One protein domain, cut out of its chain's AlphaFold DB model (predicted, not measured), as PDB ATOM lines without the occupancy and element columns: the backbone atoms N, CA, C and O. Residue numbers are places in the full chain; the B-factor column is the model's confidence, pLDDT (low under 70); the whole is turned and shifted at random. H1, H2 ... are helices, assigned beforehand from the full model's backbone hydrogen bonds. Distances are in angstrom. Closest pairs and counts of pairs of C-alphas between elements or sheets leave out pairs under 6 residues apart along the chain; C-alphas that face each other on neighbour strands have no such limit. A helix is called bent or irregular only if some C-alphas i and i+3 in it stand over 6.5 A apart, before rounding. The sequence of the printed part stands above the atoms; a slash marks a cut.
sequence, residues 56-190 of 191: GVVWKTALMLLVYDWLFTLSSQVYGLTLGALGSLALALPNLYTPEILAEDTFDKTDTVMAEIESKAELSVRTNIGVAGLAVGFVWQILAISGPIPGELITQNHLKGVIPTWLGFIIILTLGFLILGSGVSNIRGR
ATOM      1  N   GLY A  56     -46.890   9.884 -23.763       79.00
ATOM      2  CA  GLY A  56     -46.153  11.073 -24.168       79.00
ATOM      3  C   GLY A  56     -46.271  11.362 -25.665       79.00
ATOM      4  O   GLY A  56     -46.454  12.520 -26.038       79.00
ATOM      5  N   VAL A  57     -46.213  10.342 -26.528       79.31
ATOM      6  CA  VAL A  57     -46.353  10.522 -27.986       79.31
ATOM      7  C   VAL A  57     -47.782  10.923 -28.353       79.31
ATOM      8  O   VAL A  57     -47.978  11.852 -29.139       79.31
ATOM      9  N   VAL A  58     -48.774  10.273 -27.739       81.62
ATOM     10  CA  VAL A  58     -50.196  10.589 -27.949       81.62
ATOM     11  C   VAL A  58     -50.496  12.017 -27.493       81.62
ATOM     12  O   VAL A  58     -51.066  12.797 -28.249       81.62
ATOM     13  N   TRP A  59     -50.042  12.395 -26.295       84.06
ATOM     14  CA  TRP A  59     -50.241  13.730 -25.734       84.06
ATOM     15  C   TRP A  59     -49.556  14.826 -26.555       84.06
ATOM     16  O   TRP A  59     -50.172  15.845 -26.857       84.06
ATOM     17  N   LYS A  60     -48.297  14.618 -26.967       85.81
ATOM     18  CA  LYS A  60     -47.573  15.565 -27.832       85.81
ATOM     19  C   LYS A  60     -48.285  15.754 -29.167       85.81
ATOM     20  O   LYS A  60     -48.435  16.886 -29.613       85.81
ATOM     21  N   THR A  61     -48.742  14.662 -29.781       85.31
ATOM     22  CA  THR A  61     -49.493  14.725 -31.040       85.31
ATOM     23  C   THR A  61     -50.816  15.467 -30.851       85.31
ATOM     24  O   THR A  61     -51.122  16.360 -31.635       85.31
ATOM     25  N   ALA A  62     -51.564  15.180 -29.781       87.38
ATOM     26  CA  ALA A  62     -52.804  15.890 -29.464       87.38
ATOM     27  C   ALA A  62     -52.571  17.398 -29.279       87.38
ATOM     28  O   ALA A  62     -53.298  18.208 -29.849       87.38
ATOM     29  N   LEU A  63     -51.517  17.782 -28.551       89.69
ATOM     30  CA  LEU A  63     -51.145  19.183 -28.368       89.69
ATOM     31  C   LEU A  63     -50.788  19.857 -29.701       89.69
ATOM     32  O   LEU A  63     -51.222  20.978 -29.946       89.69
ATOM     33  N   MET A  64     -50.040  19.184 -30.580       87.88
ATOM     34  CA  MET A  64     -49.718  19.721 -31.908       87.88
ATOM     35  C   MET A  64     -50.959  19.922 -32.771       87.88
ATOM     36  O   MET A  64     -51.066  20.955 -33.424       87.88
ATOM     37  N   LEU A  65     -51.896  18.970 -32.764       88.44
ATOM     38  CA  LEU A  65     -53.153  19.104 -33.501       88.44
ATOM     39  C   LEU A  65     -54.001  20.255 -32.959       88.44
ATOM     40  O   LEU A  65     -54.582  20.991 -33.742       88.44
ATOM     41  N   LEU A  66     -54.042  20.453 -31.638       89.44
ATOM     42  CA  LEU A  66     -54.739  21.591 -31.030       89.44
ATOM     43  C   LEU A  66     -54.100  22.930 -31.408       89.44
ATOM     44  O   LEU A  66     -54.809  23.868 -31.752       89.44
ATOM     45  N   VAL A  67     -52.767  23.023 -31.377       88.69
ATOM     46  CA  VAL A  67     -52.054  24.227 -31.829       88.69
ATOM     47  C   VAL A  67     -52.292  24.465 -33.321       88.69
ATOM     48  O   VAL A  67     -52.472  25.610 -33.727       88.69
ATOM     49  N   TYR A  68     -52.326  23.400 -34.129       86.25
ATOM     50  CA  TYR A  68     -52.676  23.492 -35.541       86.25
ATOM     51  C   TYR A  68     -54.081  24.057 -35.722       86.25
ATOM     52  O   TYR A  68     -54.216  25.052 -36.420       86.25
ATOM     53  N   ASP A  69     -55.087  23.458 -35.082       88.25
ATOM     54  CA  ASP A  69     -56.501  23.830 -35.227       88.25
ATOM     55  C   ASP A  69     -56.794  25.245 -34.696       88.25
ATOM     56  O   ASP A  69     -57.655  25.962 -35.192       88.25
ATOM     57  N   TRP A  70     -55.999  25.713 -33.730       87.50
ATOM     58  CA  TRP A  70     -56.041  27.101 -33.272       87.50
ATOM     59  C   TRP A  70     -55.454  28.106 -34.283       87.50
ATOM     60  O   TRP A  70     -55.859  29.268 -34.351       87.50
ATOM     61  N   LEU A  71     -54.477  27.689 -35.089       86.69
ATOM     62  CA  LEU A  71     -53.858  28.544 -36.103       86.69
ATOM     63  C   LEU A  71     -54.599  28.475 -37.445       86.69
ATOM     64  O   LEU A  71     -54.801  29.497 -38.102       86.69
ATOM     65  N   PHE A  72     -55.010  27.279 -37.849       85.81
ATOM     66  CA  PHE A  72     -55.564  26.927 -39.149       85.81
ATOM     67  C   PHE A  72     -56.766  26.011 -38.974       85.81
ATOM     68  O   PHE A  72     -56.805  25.220 -38.051       85.81
ATOM     69  N   THR A  73     -57.686  26.015 -39.934       85.25
ATOM     70  CA  THR A  73     -58.863  25.145 -39.850       85.25
ATOM     71  C   THR A  73     -58.487  23.686 -40.030       85.25
ATOM     72  O   THR A  73     -57.992  23.308 -41.097       85.25
ATOM     73  N   LEU A  74     -58.774  22.868 -39.017       85.44
ATOM     74  CA  LEU A  74     -58.619  21.426 -39.071       85.44
ATOM     75  C   LEU A  74     -59.985  20.739 -39.023       85.44
ATOM     76  O   LEU A  74     -60.809  20.988 -38.149       85.44
ATOM     77  N   SER A  75     -60.218  19.821 -39.962       86.69
ATOM     78  CA  SER A  75     -61.403  18.968 -39.886       86.69
ATOM     79  C   SER A  75     -61.274  18.008 -38.703       86.69
ATOM     80  O   SER A  75     -60.241  17.352 -38.536       86.69
ATOM     81  N   SER A  76     -62.356  17.827 -37.949       87.31
ATOM     82  CA  SER A  76     -62.462  16.827 -36.880       87.31
ATOM     83  C   SER A  76     -62.102  15.411 -37.335       87.31
ATOM     84  O   SER A  76     -61.629  14.602 -36.539       87.31
ATOM     85  N   GLN A  77     -62.253  15.107 -38.626       87.50
ATOM     86  CA  GLN A  77     -61.847  13.827 -39.214       87.50
ATOM     87  C   GLN A  77     -60.331  13.600 -39.114       87.50
ATOM     88  O   GLN A  77     -59.891  12.465 -38.935       87.50
ATOM     89  N   VAL A  78     -59.526  14.667 -39.181       87.50
ATOM     90  CA  VAL A  78     -58.059  14.586 -39.125       87.50
ATOM     91  C   VAL A  78     -57.575  14.138 -37.746       87.50
ATOM     92  O   VAL A  78     -56.591  13.404 -37.657       87.50
ATOM     93  N   TYR A  79     -58.295  14.479 -36.674       87.12
ATOM     94  CA  TYR A  79     -58.013  13.954 -35.335       87.12
ATOM     95  C   TYR A  79     -58.174  12.433 -35.289       87.12
ATOM     96  O   TYR A  79     -57.254  11.726 -34.877       87.12
ATOM     97  N   GLY A  80     -59.301  11.919 -35.791       86.38
ATOM     98  CA  GLY A  80     -59.552  10.479 -35.854       86.38
ATOM     99  C   GLY A  80     -58.564   9.748 -36.765       86.38
ATOM    100  O   GLY A  80     -58.080   8.673 -36.415       86.38
ATOM    101  N   LEU A  81     -58.209  10.338 -37.912       88.06
ATOM    102  CA  LEU A  81     -57.172   9.812 -38.809       88.06
ATOM    103  C   LEU A  81     -55.805   9.759 -38.133       88.06
ATOM    104  O   LEU A  81     -55.105   8.763 -38.266       88.06
ATOM    105  N   THR A  82     -55.434  10.795 -37.384       87.88
ATOM    106  CA  THR A  82     -54.136  10.844 -36.705       87.88
ATOM    107  C   THR A  82     -54.061   9.808 -35.587       87.88
ATOM    108  O   THR A  82     -53.067   9.093 -35.488       87.88
ATOM    109  N   LEU A  83     -55.121   9.657 -34.784       86.06
ATOM    110  CA  LEU A  83     -55.201   8.598 -33.770       86.06
ATOM    111  C   LEU A  83     -55.132   7.204 -34.402       86.06
ATOM    112  O   LEU A  83     -54.377   6.356 -33.931       86.06
ATOM    113  N   GLY A  84     -55.851   6.993 -35.507       86.00
ATOM    114  CA  GLY A  84     -55.786   5.746 -36.267       86.00
ATOM    115  C   GLY A  84     -54.390   5.478 -36.836       86.00
ATOM    116  O   GLY A  84     -53.885   4.365 -36.726       86.00
ATOM    117  N   ALA A  85     -53.722   6.496 -37.381       86.69
ATOM    118  CA  ALA A  85     -52.359   6.384 -37.892       86.69
ATOM    119  C   ALA A  85     -51.355   6.041 -36.780       86.69
ATOM    120  O   ALA A  85     -50.512   5.170 -36.977       86.69
ATOM    121  N   LEU A  86     -51.473   6.661 -35.601       84.69
ATOM    122  CA  LEU A  86     -50.654   6.318 -34.434       84.69
ATOM    123  C   LEU A  86     -50.911   4.883 -33.957       84.69
ATOM    124  O   LEU A  86     -49.956   4.164 -33.677       84.69
ATOM    125  N   GLY A  87     -52.176   4.453 -33.900       82.94
ATOM    126  CA  GLY A  87     -52.539   3.076 -33.562       82.94
ATOM    127  C   GLY A  87     -51.967   2.067 -34.562       82.94
ATOM    128  O   GLY A  87     -51.342   1.087 -34.166       82.94
ATOM    129  N   SER A  88     -52.089   2.353 -35.860       84.69
ATOM    130  CA  SER A  88     -51.497   1.546 -36.934       84.69
ATOM    131  C   SER A  88     -49.976   1.467 -36.815       84.69
ATOM    132  O   SER A  88     -49.401   0.388 -36.910       84.69
ATOM    133  N   LEU A  89     -49.309   2.590 -36.536       82.69
ATOM    134  CA  LEU A  89     -47.862   2.621 -36.345       82.69
ATOM    135  C   LEU A  89     -47.442   1.804 -35.113       82.69
ATOM    136  O   LEU A  89     -46.448   1.086 -35.171       82.69
ATOM    137  N   ALA A  90     -48.214   1.864 -34.026       78.81
ATOM    138  CA  ALA A  90     -47.983   1.050 -32.836       78.81
ATOM    139  C   ALA A  90     -48.143  -0.458 -33.105       78.81
ATOM    140  O   ALA A  90     -47.441  -1.248 -32.480       78.81
ATOM    141  N   LEU A  91     -48.995  -0.858 -34.061       78.75
ATOM    142  CA  LEU A  91     -49.064  -2.238 -34.560       78.75
ATOM    143  C   LEU A  91     -47.917  -2.589 -35.510       78.75
ATOM    144  O   LEU A  91     -47.419  -3.712 -35.493       78.75
ATOM    145  N   ALA A  92     -47.521  -1.656 -36.372       77.44
ATOM    146  CA  ALA A  92     -46.541  -1.907 -37.418       77.44
ATOM    147  C   ALA A  92     -45.114  -1.990 -36.863       77.44
ATOM    148  O   ALA A  92     -44.377  -2.894 -37.231       77.44
ATOM    149  N   LEU A  93     -44.730  -1.084 -35.958       71.88
ATOM    150  CA  LEU A  93     -43.376  -1.008 -35.400       71.88
ATOM    151  C   LEU A  93     -42.868  -2.310 -34.756       71.88
ATOM    152  O   LEU A  93     -41.750  -2.692 -35.083       71.88
ATOM    153  N   PRO A  94     -43.618  -3.009 -33.881       64.12
ATOM    154  CA  PRO A  94     -43.157  -4.288 -33.337       64.12
ATOM    155  C   PRO A  94     -43.120  -5.414 -34.380       64.12
ATOM    156  O   PRO A  94     -42.368  -6.363 -34.210       64.12
ATOM    157  N   ASN A  95     -43.902  -5.312 -35.459       62.53
ATOM    158  CA  ASN A  95     -43.933  -6.302 -36.541       62.53
ATOM    159  C   ASN A  95     -42.893  -6.035 -37.641       62.53
ATOM    160  O   ASN A  95     -42.713  -6.862 -38.538       62.53
ATOM    161  N   LEU A  96     -42.204  -4.892 -37.600       62.91
ATOM    162  CA  LEU A  96     -41.034  -4.644 -38.428       62.91
ATOM    163  C   LEU A  96     -39.868  -5.420 -37.823       62.91
ATOM    164  O   LEU A  96     -39.092  -4.883 -37.038       62.91
ATOM    165  N   TYR A  97     -39.776  -6.695 -38.193       55.12
ATOM    166  CA  TYR A  97     -38.627  -7.534 -37.890       55.12
ATOM    167  C   TYR A  97     -37.357  -6.840 -38.380       55.12
ATOM    168  O   TYR A  97     -37.075  -6.800 -39.582       55.12
ATOM    169  N   THR A  98     -36.591  -6.269 -37.455       56.28
ATOM    170  CA  THR A  98     -35.238  -5.844 -37.779       56.28
ATOM    171  C   THR A  98     -34.348  -7.090 -37.837       56.28
ATOM    172  O   THR A  98     -34.628  -8.076 -37.146       56.28
ATOM    173  N   PRO A  99     -33.300  -7.106 -38.678       49.47
ATOM    174  CA  PRO A  99     -32.375  -8.235 -38.771       49.47
ATOM    175  C   PRO A  99     -31.812  -8.671 -37.414       49.47
ATOM    176  O   PRO A  99     -31.539  -9.849 -37.224       49.47
ATOM    177  N   GLU A 100     -31.683  -7.739 -36.468       56.00
ATOM    178  CA  GLU A 100     -31.257  -7.984 -35.092       56.00
ATOM    179  C   GLU A 100     -32.293  -8.791 -34.299       56.00
ATOM    180  O   GLU A 100     -31.920  -9.781 -33.687       56.00
ATOM    181  N   ILE A 101     -33.586  -8.446 -34.382       59.91
ATOM    182  CA  ILE A 101     -34.674  -9.195 -33.722       59.91
ATOM    183  C   ILE A 101     -34.815 -10.586 -34.349       59.91
ATOM    184  O   ILE A 101     -35.000 -11.568 -33.645       59.91
ATOM    185  N   LEU A 102     -34.680 -10.695 -35.675       58.09
ATOM    186  CA  LEU A 102     -34.661 -11.992 -36.362       58.09
ATOM    187  C   LEU A 102     -33.460 -12.842 -35.950       58.09
ATOM    188  O   LEU A 102     -33.595 -14.054 -35.813       58.09
ATOM    189  N   ALA A 103     -32.287 -12.232 -35.779       57.47
ATOM    190  CA  ALA A 103     -31.100 -12.935 -35.324       57.47
ATOM    191  C   ALA A 103     -31.240 -13.375 -33.861       57.47
ATOM    192  O   ALA A 103     -30.879 -14.506 -33.552       57.47
ATOM    193  N   GLU A 104     -31.817 -12.535 -33.002       60.31
ATOM    194  CA  GLU A 104     -32.123 -12.866 -31.609       60.31
ATOM    195  C   GLU A 104     -33.108 -14.042 -31.530       60.31
ATOM    196  O   GLU A 104     -32.799 -15.075 -30.950       60.31
ATOM    197  N   ASP A 105     -34.226 -13.978 -32.256       59.47
ATOM    198  CA  ASP A 105     -35.263 -15.022 -32.245       59.47
ATOM    199  C   ASP A 105     -34.800 -16.344 -32.913       59.47
ATOM    200  O   ASP A 105     -35.289 -17.433 -32.600       59.47
ATOM    201  N   THR A 106     -33.824 -16.277 -33.834       58.59
ATOM    202  CA  THR A 106     -33.298 -17.449 -34.569       58.59
ATOM    203  C   THR A 106     -32.076 -18.090 -33.902       58.59
ATOM    204  O   THR A 106     -31.933 -19.315 -33.953       58.59
ATOM    205  N   PHE A 107     -31.183 -17.293 -33.306       56.75
ATOM    206  CA  PHE A 107     -29.891 -17.752 -32.779       56.75
ATOM    207  C   PHE A 107     -29.767 -17.619 -31.257       56.75
ATOM    208  O   PHE A 107     -29.095 -18.451 -30.652       56.75
ATOM    209  N   ASP A 108     -30.451 -16.653 -30.644       52.69
ATOM    210  CA  ASP A 108     -30.505 -16.414 -29.198       52.69
ATOM    211  C   ASP A 108     -31.831 -16.960 -28.645       52.69
ATOM    212  O   ASP A 108     -32.681 -16.261 -28.097       52.69
ATOM    213  N   LYS A 109     -32.007 -18.284 -28.751       52.78
ATOM    214  CA  LYS A 109     -32.921 -18.997 -27.848       52.78
ATOM    215  C   LYS A 109     -32.346 -18.905 -26.439       52.78
ATOM    216  O   LYS A 109     -31.757 -19.858 -25.937       52.78
ATOM    217  N   THR A 110     -32.464 -17.741 -25.819       51.09
ATOM    218  CA  THR A 110     -32.010 -17.492 -24.462       51.09
ATOM    219  C   THR A 110     -32.783 -18.454 -23.566       51.09
ATOM    220  O   THR A 110     -34.008 -18.390 -23.489       51.09
ATOM    221  N   ASP A 111     -32.068 -19.376 -22.917       54.16
ATOM    222  CA  ASP A 111     -32.547 -20.557 -22.172       54.16
ATOM    223  C   ASP A 111     -33.502 -20.274 -20.982       54.16
ATOM    224  O   ASP A 111     -33.762 -21.142 -20.142       54.16
ATOM    225  N   THR A 112     -34.050 -19.062 -20.864       64.75
ATOM    226  CA  THR A 112     -34.915 -18.659 -19.756       64.75
ATOM    227  C   THR A 112     -36.353 -18.457 -20.221       64.75
ATOM    228  O   THR A 112     -36.682 -17.523 -20.944       64.75
ATOM    229  N   VAL A 113     -37.244 -19.312 -19.716       69.12
ATOM    230  CA  VAL A 113     -38.709 -19.215 -19.880       69.12
ATOM    231  C   VAL A 113     -39.236 -17.806 -19.555       69.12
ATOM    232  O   VAL A 113     -40.239 -17.376 -20.113       69.12
ATOM    233  N   MET A 114     -38.551 -17.072 -18.671       67.81
ATOM    234  CA  MET A 114     -38.886 -15.695 -18.309       67.81
ATOM    235  C   MET A 114     -38.753 -14.719 -19.488       67.81
ATOM    236  O   MET A 114     -39.690 -13.967 -19.741       67.81
ATOM    237  N   ALA A 115     -37.648 -14.766 -20.240       69.62
ATOM    238  CA  ALA A 115     -37.424 -13.874 -21.379       69.62
ATOM    239  C   ALA A 115     -38.456 -14.105 -22.498       69.62
ATOM    240  O   ALA A 115     -38.980 -13.157 -23.079       69.62
ATOM    241  N   GLU A 116     -38.833 -15.366 -22.739       72.69
ATOM    242  CA  GLU A 116     -39.887 -15.703 -23.702       72.69
ATOM    243  C   GLU A 116     -41.258 -15.147 -23.269       72.69
ATOM    244  O   GLU A 116     -42.026 -14.643 -24.094       72.69
ATOM    245  N   ILE A 117     -41.576 -15.217 -21.970       73.38
ATOM    246  CA  ILE A 117     -42.812 -14.646 -21.417       73.38
ATOM    247  C   ILE A 117     -42.804 -13.119 -21.536       73.38
ATOM    248  O   ILE A 117     -43.827 -12.549 -21.910       73.38
ATOM    249  N   GLU A 118     -41.680 -12.460 -21.244       74.25
ATOM    250  CA  GLU A 118     -41.538 -11.004 -21.357       74.25
ATOM    251  C   GLU A 118     -41.702 -10.523 -22.802       74.25
ATOM    252  O   GLU A 118     -42.520  -9.636 -23.044       74.25
ATOM    253  N   SER A 119     -41.032 -11.166 -23.762       73.12
ATOM    254  CA  SER A 119     -41.148 -10.843 -25.193       73.12
ATOM    255  C   SER A 119     -42.585 -11.008 -25.710       73.12
ATOM    256  O   SER A 119     -43.157 -10.109 -26.336       73.12
ATOM    257  N   LYS A 120     -43.249 -12.121 -25.366       74.81
ATOM    258  CA  LYS A 120     -44.660 -12.343 -25.734       74.81
ATOM    259  C   LYS A 120     -45.603 -11.344 -25.066       74.81
ATOM    260  O   LYS A 120     -46.574 -10.907 -25.691       74.81
ATOM    261  N   ALA A 121     -45.341 -10.988 -23.810       73.56
ATOM    262  CA  ALA A 121     -46.112  -9.988 -23.085       73.56
ATOM    263  C   ALA A 121     -45.973  -8.607 -23.736       73.56
ATOM    264  O   ALA A 121     -46.986  -7.960 -23.998       73.56
ATOM    265  N   GLU A 122     -44.750  -8.188 -24.064       76.62
ATOM    266  CA  GLU A 122     -44.471  -6.937 -24.769       76.62
ATOM    267  C   GLU A 122     -45.208  -6.869 -26.113       76.62
ATOM    268  O   GLU A 122     -45.927  -5.900 -26.383       76.62
ATOM    269  N   LEU A 123     -45.096  -7.915 -26.939       76.06
ATOM    270  CA  LEU A 123     -45.761  -7.971 -28.242       76.06
ATOM    271  C   LEU A 123     -47.287  -7.871 -28.103       76.06
ATOM    272  O   LEU A 123     -47.940  -7.134 -28.850       76.06
ATOM    273  N   SER A 124     -47.861  -8.576 -27.122       78.31
ATOM    274  CA  SER A 124     -49.298  -8.537 -26.839       78.31
ATOM    275  C   SER A 124     -49.755  -7.142 -26.407       78.31
ATOM    276  O   SER A 124     -50.730  -6.619 -26.949       78.31
ATOM    277  N   VAL A 125     -49.024  -6.501 -25.490       78.00
ATOM    278  CA  VAL A 125     -49.311  -5.139 -25.022       78.00
ATOM    279  C   VAL A 125     -49.275  -4.140 -26.177       78.00
ATOM    280  O   VAL A 125     -50.235  -3.391 -26.367       78.00
ATOM    281  N   ARG A 126     -48.202  -4.137 -26.978       76.94
ATOM    282  CA  ARG A 126     -48.064  -3.218 -28.121       76.94
ATOM    283  C   ARG A 126     -49.186  -3.418 -29.139       76.94
ATOM    284  O   ARG A 126     -49.755  -2.441 -29.625       76.94
ATOM    285  N   THR A 127     -49.557  -4.674 -29.389       80.56
ATOM    286  CA  THR A 127     -50.679  -5.018 -30.268       80.56
ATOM    287  C   THR A 127     -51.999  -4.471 -29.724       80.56
ATOM    288  O   THR A 127     -52.716  -3.768 -30.431       80.56
ATOM    289  N   ASN A 128     -52.310  -4.708 -28.452       81.06
ATOM    290  CA  ASN A 128     -53.556  -4.228 -27.854       81.06
ATOM    291  C   ASN A 128     -53.644  -2.698 -27.840       81.06
ATOM    292  O   ASN A 128     -54.697  -2.144 -28.151       81.06
ATOM    293  N   ILE A 129     -52.540  -2.005 -27.540       80.62
ATOM    294  CA  ILE A 129     -52.470  -0.538 -27.601       80.62
ATOM    295  C   ILE A 129     -52.733  -0.049 -29.031       80.62
ATOM    296  O   ILE A 129     -53.510   0.886 -29.227       80.62
ATOM    297  N   GLY A 130     -52.122  -0.683 -30.034       83.00
ATOM    298  CA  GLY A 130     -52.325  -0.318 -31.432       83.00
ATOM    299  C   GLY A 130     -53.759  -0.560 -31.917       83.00
ATOM    300  O   GLY A 130     -54.352   0.328 -32.534       83.00
ATOM    301  N   VAL A 131     -54.359  -1.705 -31.564       86.44
ATOM    302  CA  VAL A 131     -55.773  -2.009 -31.852       86.44
ATOM    303  C   VAL A 131     -56.697  -1.008 -31.163       86.44
ATOM    304  O   VAL A 131     -57.605  -0.482 -31.802       86.44
ATOM    305  N   ALA A 132     -56.460  -0.693 -29.887       85.62
ATOM    306  CA  ALA A 132     -57.247   0.298 -29.159       85.62
ATOM    307  C   ALA A 132     -57.145   1.687 -29.809       85.62
ATOM    308  O   ALA A 132     -58.164   2.346 -30.012       85.62
ATOM    309  N   GLY A 133     -55.940   2.112 -30.199       85.56
ATOM    310  CA  GLY A 133     -55.724   3.369 -30.919       85.56
ATOM    311  C   GLY A 133     -56.473   3.424 -32.254       85.56
ATOM    312  O   GLY A 133     -57.131   4.422 -32.552       85.56
ATOM    313  N   LEU A 134     -56.445   2.332 -33.024       87.88
ATOM    314  CA  LEU A 134     -57.213   2.199 -34.264       87.88
ATOM    315  C   LEU A 134     -58.719   2.258 -34.025       87.88
ATOM    316  O   LEU A 134     -59.413   3.002 -34.716       87.88
ATOM    317  N   ALA A 135     -59.222   1.513 -33.040       89.56
ATOM    318  CA  ALA A 135     -60.639   1.490 -32.698       89.56
ATOM    319  C   ALA A 135     -61.130   2.882 -32.282       89.56
ATOM    320  O   ALA A 135     -62.136   3.360 -32.805       89.56
ATOM    321  N   VAL A 136     -60.390   3.572 -31.410       88.81
ATOM    322  CA  VAL A 136     -60.708   4.945 -30.988       88.81
ATOM    323  C   VAL A 136     -60.671   5.905 -32.177       88.81
ATOM    324  O   VAL A 136     -61.608   6.682 -32.358       88.81
ATOM    325  N   GLY A 137     -59.634   5.836 -33.018       88.44
ATOM    326  CA  GLY A 137     -59.529   6.669 -34.217       88.44
ATOM    327  C   GLY A 137     -60.685   6.446 -35.195       88.44
ATOM    328  O   GLY A 137     -61.235   7.404 -35.738       88.44
ATOM    329  N   PHE A 138     -61.106   5.194 -35.373       90.75
ATOM    330  CA  PHE A 138     -62.218   4.829 -36.245       90.75
ATOM    331  C   PHE A 138     -63.575   5.276 -35.689       90.75
ATOM    332  O   PHE A 138     -64.357   5.898 -36.407       90.75
ATOM    333  N   VAL A 139     -63.840   5.046 -34.398       91.94
ATOM    334  CA  VAL A 139     -65.055   5.540 -33.726       91.94
ATOM    335  C   VAL A 139     -65.134   7.060 -33.821       91.94
ATOM    336  O   VAL A 139     -66.186   7.600 -34.158       91.94
ATOM    337  N   TRP A 140     -64.018   7.758 -33.607       91.19
ATOM    338  CA  TRP A 140     -63.956   9.207 -33.772       91.19
ATOM    339  C   TRP A 140     -64.336   9.644 -35.191       91.19
ATOM    340  O   TRP A 140     -65.124  10.573 -35.356       91.19
ATOM    341  N   GLN A 141     -63.828   8.967 -36.226       88.56
ATOM    342  CA  GLN A 141     -64.194   9.267 -37.614       88.56
ATOM    343  C   GLN A 141     -65.690   9.062 -37.870       88.56
ATOM    344  O   GLN A 141     -66.316   9.919 -38.491       88.56
ATOM    345  N   ILE A 142     -66.281   7.978 -37.355       88.94
ATOM    346  CA  ILE A 142     -67.728   7.739 -37.463       88.94
ATOM    347  C   ILE A 142     -68.503   8.883 -36.807       88.94
ATOM    348  O   ILE A 142     -69.438   9.411 -37.406       88.94
ATOM    349  N   LEU A 143     -68.115   9.297 -35.602       88.69
ATOM    350  CA  LEU A 143     -68.776  10.387 -34.880       88.69
ATOM    351  C   LEU A 143     -68.604  11.748 -35.579       88.69
ATOM    352  O   LEU A 143     -69.531  12.553 -35.584       88.69
ATOM    353  N   ALA A 144     -67.460  11.991 -36.220       87.81
ATOM    354  CA  ALA A 144     -67.226  13.191 -37.023       87.81
ATOM    355  C   ALA A 144     -68.052  13.216 -38.319       87.81
ATOM    356  O   ALA A 144     -68.468  14.281 -38.760       87.81
ATOM    357  N   ILE A 145     -68.309  12.058 -38.934       87.31
ATOM    358  CA  ILE A 145     -69.113  11.961 -40.163       87.31
ATOM    359  C   ILE A 145     -70.616  11.975 -39.855       87.31
ATOM    360  O   ILE A 145     -71.392  12.570 -40.596       87.31
ATOM    361  N   SER A 146     -71.038  11.329 -38.766       86.69
ATOM    362  CA  SER A 146     -72.456  11.197 -38.404       86.69
ATOM    363  C   SER A 146     -73.067  12.465 -37.795       86.69
ATOM    364  O   SER A 146     -74.288  12.535 -37.663       86.69
ATOM    365  N   GLY A 147     -72.252  13.467 -37.438       83.88
ATOM    366  CA  GLY A 147     -72.708  14.764 -36.920       83.88
ATOM    367  C   GLY A 147     -72.627  15.011 -35.401       83.88
ATOM    368  O   GLY A 147     -72.698  16.181 -35.027       83.88
ATOM    369  N   PRO A 148     -72.449  14.015 -34.503       88.12
ATOM    370  CA  PRO A 148     -72.224  14.274 -33.078       88.12
ATOM    371  C   PRO A 148     -70.978  15.107 -32.764       88.12
ATOM    372  O   PRO A 148     -70.973  15.836 -31.774       88.12
ATOM    373  N   ILE A 149     -69.923  14.995 -33.575       85.00
ATOM    374  CA  ILE A 149     -68.728  15.836 -33.455       85.00
ATOM    375  C   ILE A 149     -68.814  16.923 -34.535       85.00
ATOM    376  O   ILE A 149     -68.988  16.585 -35.708       85.00
ATOM    377  N   PRO A 150     -68.695  18.216 -34.175       84.00
ATOM    378  CA  PRO A 150     -68.721  19.298 -35.155       84.00
ATOM    379  C   PRO A 150     -67.581  19.137 -36.164       84.00
ATOM    380  O   PRO A 150     -66.538  18.580 -35.839       84.00
ATOM    381  N   GLY A 151     -67.755  19.634 -37.390       80.00
ATOM    382  CA  GLY A 151     -66.724  19.529 -38.434       80.00
ATOM    383  C   GLY A 151     -65.413  20.250 -38.092       80.00
ATOM    384  O   GLY A 151     -64.362  19.827 -38.561       80.00
ATOM    385  N   GLU A 152     -65.478  21.276 -37.242       81.94
ATOM    386  CA  GLU A 152     -64.342  22.025 -36.693       81.94
ATOM    387  C   GLU A 152     -64.431  21.972 -35.158       81.94
ATOM    388  O   GLU A 152     -65.502  22.233 -34.600       81.94
ATOM    389  N   LEU A 153     -63.337  21.626 -34.471       80.38
ATOM    390  CA  LEU A 153     -63.289  21.624 -33.000       80.38
ATOM    391  C   LEU A 153     -62.989  23.025 -32.463       80.38
ATOM    392  O   LEU A 153     -63.630  23.466 -31.507       80.38
ATOM    393  N   ILE A 154     -62.048  23.734 -33.089       83.69
ATOM    394  CA  ILE A 154     -61.702  25.118 -32.774       83.69
ATOM    395  C   ILE A 154     -62.122  26.020 -33.937       83.69
ATOM    396  O   ILE A 154     -61.621  25.947 -35.051       83.69
ATOM    397  N   THR A 155     -63.057  26.930 -33.668       80.94
ATOM    398  CA  THR A 155     -63.573  27.869 -34.682       80.94
ATOM    399  C   THR A 155     -62.716  29.131 -34.823       80.94
ATOM    400  O   THR A 155     -62.827  29.870 -35.806       80.94
ATOM    401  N   GLN A 156     -61.838  29.388 -33.849       76.56
ATOM    402  CA  GLN A 156     -60.935  30.538 -33.813       76.56
ATOM    403  C   GLN A 156     -59.706  30.257 -34.680       76.56
ATOM    404  O   GLN A 156     -58.714  29.728 -34.204       76.56
ATOM    405  N   ASN A 157     -59.794  30.599 -35.963       80.12
ATOM    406  CA  ASN A 157     -58.776  30.288 -36.963       80.12
ATOM    407  C   ASN A 157     -57.933  31.524 -37.320       80.12
ATOM    408  O   ASN A 157     -58.207  32.201 -38.314       80.12
ATOM    409  N   HIS A 158     -56.917  31.845 -36.515       81.94
ATOM    410  CA  HIS A 158     -56.210  33.133 -36.601       81.94
ATOM    411  C   HIS A 158     -55.423  33.378 -37.902       81.94
ATOM    412  O   HIS A 158     -55.230  34.532 -38.278       81.94
ATOM    413  N   LEU A 159     -54.973  32.328 -38.599       81.75
ATOM    414  CA  LEU A 159     -54.187  32.442 -39.838       81.75
ATOM    415  C   LEU A 159     -54.977  32.079 -41.102       81.75
ATOM    416  O   LEU A 159     -54.414  32.084 -42.204       81.75
ATOM    417  N   LYS A 160     -56.281  31.792 -40.980       77.06
ATOM    418  CA  LYS A 160     -57.135  31.439 -42.123       77.06
ATOM    419  C   LYS A 160     -57.200  32.602 -43.113       77.06
ATOM    420  O   LYS A 160     -57.669  33.687 -42.788       77.06
ATOM    421  N   GLY A 161     -56.722  32.359 -44.332       78.19
ATOM    422  CA  GLY A 161     -56.689  33.351 -45.414       78.19
ATOM    423  C   GLY A 161     -55.434  34.229 -45.455       78.19
ATOM    424  O   GLY A 161     -55.227  34.906 -46.455       78.19
ATOM    425  N   VAL A 162     -54.572  34.184 -44.431       86.25
ATOM    426  CA  VAL A 162     -53.276  34.893 -44.431       86.25
ATOM    427  C   VAL A 162     -52.180  34.010 -45.023       86.25
ATOM    428  O   VAL A 162     -51.388  34.458 -45.848       86.25
ATOM    429  N   ILE A 163     -52.149  32.737 -44.620       84.88
ATOM    430  CA  ILE A 163     -51.182  31.745 -45.098       84.88
ATOM    431  C   ILE A 163     -51.961  30.557 -45.677       84.88
ATOM    432  O   ILE A 163     -52.949  30.128 -45.073       84.88
ATOM    433  N   PRO A 164     -51.543  29.990 -46.822       85.25
ATOM    434  CA  PRO A 164     -52.143  28.768 -47.336       85.25
ATOM    435  C   PRO A 164     -52.078  27.626 -46.310       85.25
ATOM    436  O   PRO A 164     -51.010  27.306 -45.792       85.25
ATOM    437  N   THR A 165     -53.206  26.964 -46.057       79.44
ATOM    438  CA  THR A 165     -53.338  25.891 -45.051       79.44
ATOM    439  C   THR A 165     -52.323  24.755 -45.242       79.44
ATOM    440  O   THR A 165     -51.809  24.200 -44.271       79.44
ATOM    441  N   TRP A 166     -51.968  24.449 -46.496       81.69
ATOM    442  CA  TRP A 166     -50.977  23.421 -46.828       81.69
ATOM    443  C   TRP A 166     -49.562  23.775 -46.340       81.69
ATOM    444  O   TRP A 166     -48.833  22.889 -45.901       81.69
ATOM    445  N   LEU A 167     -49.184  25.060 -46.343       84.38
ATOM    446  CA  LEU A 167     -47.902  25.519 -45.793       84.38
ATOM    447  C   LEU A 167     -47.879  25.356 -44.275       84.38
ATOM    448  O   LEU A 167     -46.909  24.832 -43.731       84.38
ATOM    449  N   GLY A 168     -48.972  25.732 -43.602       81.81
ATOM    450  CA  GLY A 168     -49.138  25.488 -42.168       81.81
ATOM    451  C   GLY A 168     -49.001  24.005 -41.820       81.81
ATOM    452  O   GLY A 168     -48.336  23.653 -40.846       81.81
ATOM    453  N   PHE A 169     -49.571  23.126 -42.653       80.56
ATOM    454  CA  PHE A 169     -49.493  21.673 -42.476       80.56
ATOM    455  C   PHE A 169     -48.058  21.156 -42.572       80.56
ATOM    456  O   PHE A 169     -47.612  20.430 -41.687       80.56
ATOM    457  N   ILE A 170     -47.300  21.586 -43.583       84.06
ATOM    458  CA  ILE A 170     -45.890  21.198 -43.737       84.06
ATOM    459  C   ILE A 170     -45.045  21.696 -42.559       84.06
ATOM    460  O   ILE A 170     -44.214  20.949 -42.041       84.06
ATOM    461  N   ILE A 171     -45.264  22.934 -42.106       84.56
ATOM    462  CA  ILE A 171     -44.525  23.515 -40.977       84.56
ATOM    463  C   ILE A 171     -44.766  22.697 -39.707       84.56
ATOM    464  O   ILE A 171     -43.811  22.314 -39.031       84.56
ATOM    465  N   ILE A 172     -46.027  22.380 -39.405       81.88
ATOM    466  CA  ILE A 172     -46.383  21.632 -38.196       81.88
ATOM    467  C   ILE A 172     -45.949  20.169 -38.287       81.88
ATOM    468  O   ILE A 172     -45.463  19.637 -37.293       81.88
ATOM    469  N   LEU A 173     -45.997  19.542 -39.467       80.75
ATOM    470  CA  LEU A 173     -45.384  18.227 -39.677       80.75
ATOM    471  C   LEU A 173     -43.875  18.249 -39.425       80.75
ATOM    472  O   LEU A 173     -43.350  17.352 -38.773       80.75
ATOM    473  N   THR A 174     -43.179  19.279 -39.906       82.62
ATOM    474  CA  THR A 174     -41.724  19.409 -39.736       82.62
ATOM    475  C   THR A 174     -41.363  19.623 -38.266       82.62
ATOM    476  O   THR A 174     -40.488  18.943 -37.732       82.62
ATOM    477  N   LEU A 175     -42.080  20.515 -37.575       84.12
ATOM    478  CA  LEU A 175     -41.961  20.715 -36.128       84.12
ATOM    479  C   LEU A 175     -42.273  19.434 -35.357       84.12
ATOM    480  O   LEU A 175     -41.540  19.073 -34.438       84.12
ATOM    481  N   GLY A 176     -43.326  18.725 -35.754       80.00
ATOM    482  CA  GLY A 176     -43.711  17.462 -35.148       80.00
ATOM    483  C   GLY A 176     -42.640  16.400 -35.303       80.00
ATOM    484  O   GLY A 176     -42.255  15.779 -34.316       80.00
ATOM    485  N   PHE A 177     -42.076  16.262 -36.501       79.19
ATOM    486  CA  PHE A 177     -40.952  15.372 -36.756       79.19
ATOM    487  C   PHE A 177     -39.729  15.730 -35.905       79.19
ATOM    488  O   PHE A 177     -39.102  14.836 -35.351       79.19
ATOM    489  N   LEU A 178     -39.407  17.013 -35.716       81.00
ATOM    490  CA  LEU A 178     -38.281  17.429 -34.871       81.00
ATOM    491  C   LEU A 178     -38.533  17.162 -33.376       81.00
ATOM    492  O   LEU A 178     -37.660  16.643 -32.678       81.00
ATOM    493  N   ILE A 179     -39.729  17.474 -32.874       78.94
ATOM    494  CA  ILE A 179     -40.098  17.320 -31.455       78.94
ATOM    495  C   ILE A 179     -40.295  15.843 -31.078       78.94
ATOM    496  O   ILE A 179     -39.945  15.421 -29.972       78.94
ATOM    497  N   LEU A 180     -40.874  15.048 -31.978       71.56
ATOM    498  CA  LEU A 180     -41.052  13.610 -31.781       71.56
ATOM    499  C   LEU A 180     -39.759  12.852 -32.092       71.56
ATOM    500  O   LEU A 180     -39.391  11.970 -31.324       71.56
ATOM    501  N   GLY A 181     -39.028  13.230 -33.142       64.75
ATOM    502  CA  GLY A 181     -37.766  12.616 -33.559       64.75
ATOM    503  C   GLY A 181     -36.632  12.800 -32.549       64.75
ATOM    504  O   GLY A 181     -35.913  11.845 -32.267       64.75
ATOM    505  N   SER A 182     -36.536  13.966 -31.902       58.50
ATOM    506  CA  SER A 182     -35.651  14.160 -30.735       58.50
ATOM    507  C   SER A 182     -36.075  13.328 -29.512       58.50
ATOM    508  O   SER A 182     -35.258  12.994 -28.654       58.50
ATOM    509  N   GLY A 183     -37.351  12.939 -29.434       48.12
ATOM    510  CA  GLY A 183     -37.843  11.952 -28.472       48.12
ATOM    511  C   GLY A 183     -37.439  10.519 -28.831       48.12
ATOM    512  O   GLY A 183     -37.018   9.775 -27.950       48.12
ATOM    513  N   VAL A 184     -37.509  10.145 -30.112       46.16
ATOM    514  CA  VAL A 184     -37.104   8.818 -30.617       46.16
ATOM    515  C   VAL A 184     -35.597   8.591 -30.445       46.16
ATOM    516  O   VAL A 184     -35.192   7.499 -30.048       46.16
ATOM    517  N   SER A 185     -34.758   9.616 -30.637       45.75
ATOM    518  CA  SER A 185     -33.313   9.499 -30.380       45.75
ATOM    519  C   SER A 185     -32.983   9.247 -28.904       45.75
ATOM    520  O   SER A 185     -32.022   8.548 -28.607       45.75
ATOM    521  N   ASN A 186     -33.797   9.761 -27.975       42.91
ATOM    522  CA  ASN A 186     -33.640   9.504 -26.540       42.91
ATOM    523  C   ASN A 186     -34.088   8.095 -26.121       42.91
ATOM    524  O   ASN A 186     -33.603   7.585 -25.116       42.91
ATOM    525  N   ILE A 187     -34.986   7.457 -26.879       42.59
ATOM    526  CA  ILE A 187     -35.385   6.060 -26.644       42.59
ATOM    527  C   ILE A 187     -34.262   5.112 -27.087       42.59
ATOM    528  O   ILE A 187     -33.952   4.163 -26.377       42.59
ATOM    529  N   ARG A 188     -33.574   5.419 -28.196       41.69
ATOM    530  CA  ARG A 188     -32.441   4.618 -28.699       41.69
ATOM    531  C   ARG A 188     -31.164   4.723 -27.852       41.69
ATOM    532  O   ARG A 188     -30.260   3.923 -28.026       41.69
ATOM    533  N   GLY A 189     -31.071   5.715 -26.964       34.00
ATOM    534  CA  GLY A 189     -29.940   5.890 -26.044       34.00
ATOM    535  C   GLY A 189     -30.124   5.236 -24.670       34.00
ATOM    536  O   GLY A 189     -29.294   5.466 -23.792       34.00
ATOM    537  N   ARG A 190     -31.227   4.506 -24.445       35.00
ATOM    538  CA  ARG A 190     -31.544   3.834 -23.168       35.00
ATOM    539  C   ARG A 190     -31.677   2.308 -23.254       35.00
ATOM    540  O   ARG A 190     -31.909   1.694 -22.218       35.00
TER     541      ARG A 190
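What this domain is: This is residues 56 to 190 of the 191 residues of an uncharacterized protein of Halobonum sp. Gai3-2 (UniProt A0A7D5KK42). A long, loose array of nearly aligned helices: the longest helix, H4, packs closely along H2, while H1 and H5 form a second pair on the other side of H2, joined to it by a slight contact of H1. At one end of the length the chain turns through the short helix H3, whose residues 99 to 104 stick out; at the other end the long unnamed stretch 147 to 164 runs from H4 to H5. The printed part has 135 residues with five named helices, H1 to H5 in chain order, and no named strand; its class is all helix. It is loose, with a radius of gyration of the C-alphas of 19.0 A, and elongated, spanning 63 by 33 by 20 A.

How they stand to each other: H1, residues 56 to 71, and H2, residues 76 to 95, form a helical hairpin, opposite ways at a shallow tilt of 26 degrees. They only just touch, with 3 pairs of C-alphas within 8 A, through residues 58 to 65 of H1 and 79 to 86 of H2 alone; the closest C-alphas, of Leu 65 and Tyr 79, are 7.3 A apart. H3, residues 99 to 107, touches no helix. H4, residues 113 to 146, touches H2 with 55 pairs of C-alphas within 8 A, the closest those of Gly 87 and Gly 130 at 4.0 A; they run opposite ways at a shallow tilt of 18 degrees. H5, residues 165 to 187, touches H1, opposite ways at a shallow tilt of 19 degrees; the closest C-alphas, of Tyr 68 and Ile 172, are 7.1 A apart. H1 and H4 are apart, and so are H2 and H5. Every O i to N i+4 pair is within hydrogen-bond range in H1, H3 and H4, against 13 of 16 in H2 and 17 of 19 in H5.

Where its parts are: H1 begins at C-alpha 56, (-46.153, 11.073, -24.168), and measures 22.5 A from first to last C-alpha. H2 measures 29.6 A; it is neither bent nor irregular, but only just: C-alphas 91 and 94 are 6.4 A apart. H3 measures 11.5 A. H4 measures 49.1 A and ends at C-alpha 146, (-72.456, 11.197, -38.404). H5 measures 32.5 A and ends at C-alpha 187, (-35.385, 6.060, -26.644).

The domain as a whole: The two C-alphas farthest apart, of Asp 111 and Gly 161, are 63.5 A apart. The printed part has no cut. The link from H4 to H5, 18 residues, is long; the other three are tight. Residues 185 to 190, of which 185 to 187 belong to H5, stand free. The mean pLDDT of the printed part of this model is 76.5, and residues 94 to 115 and 181 to 190 are under 70.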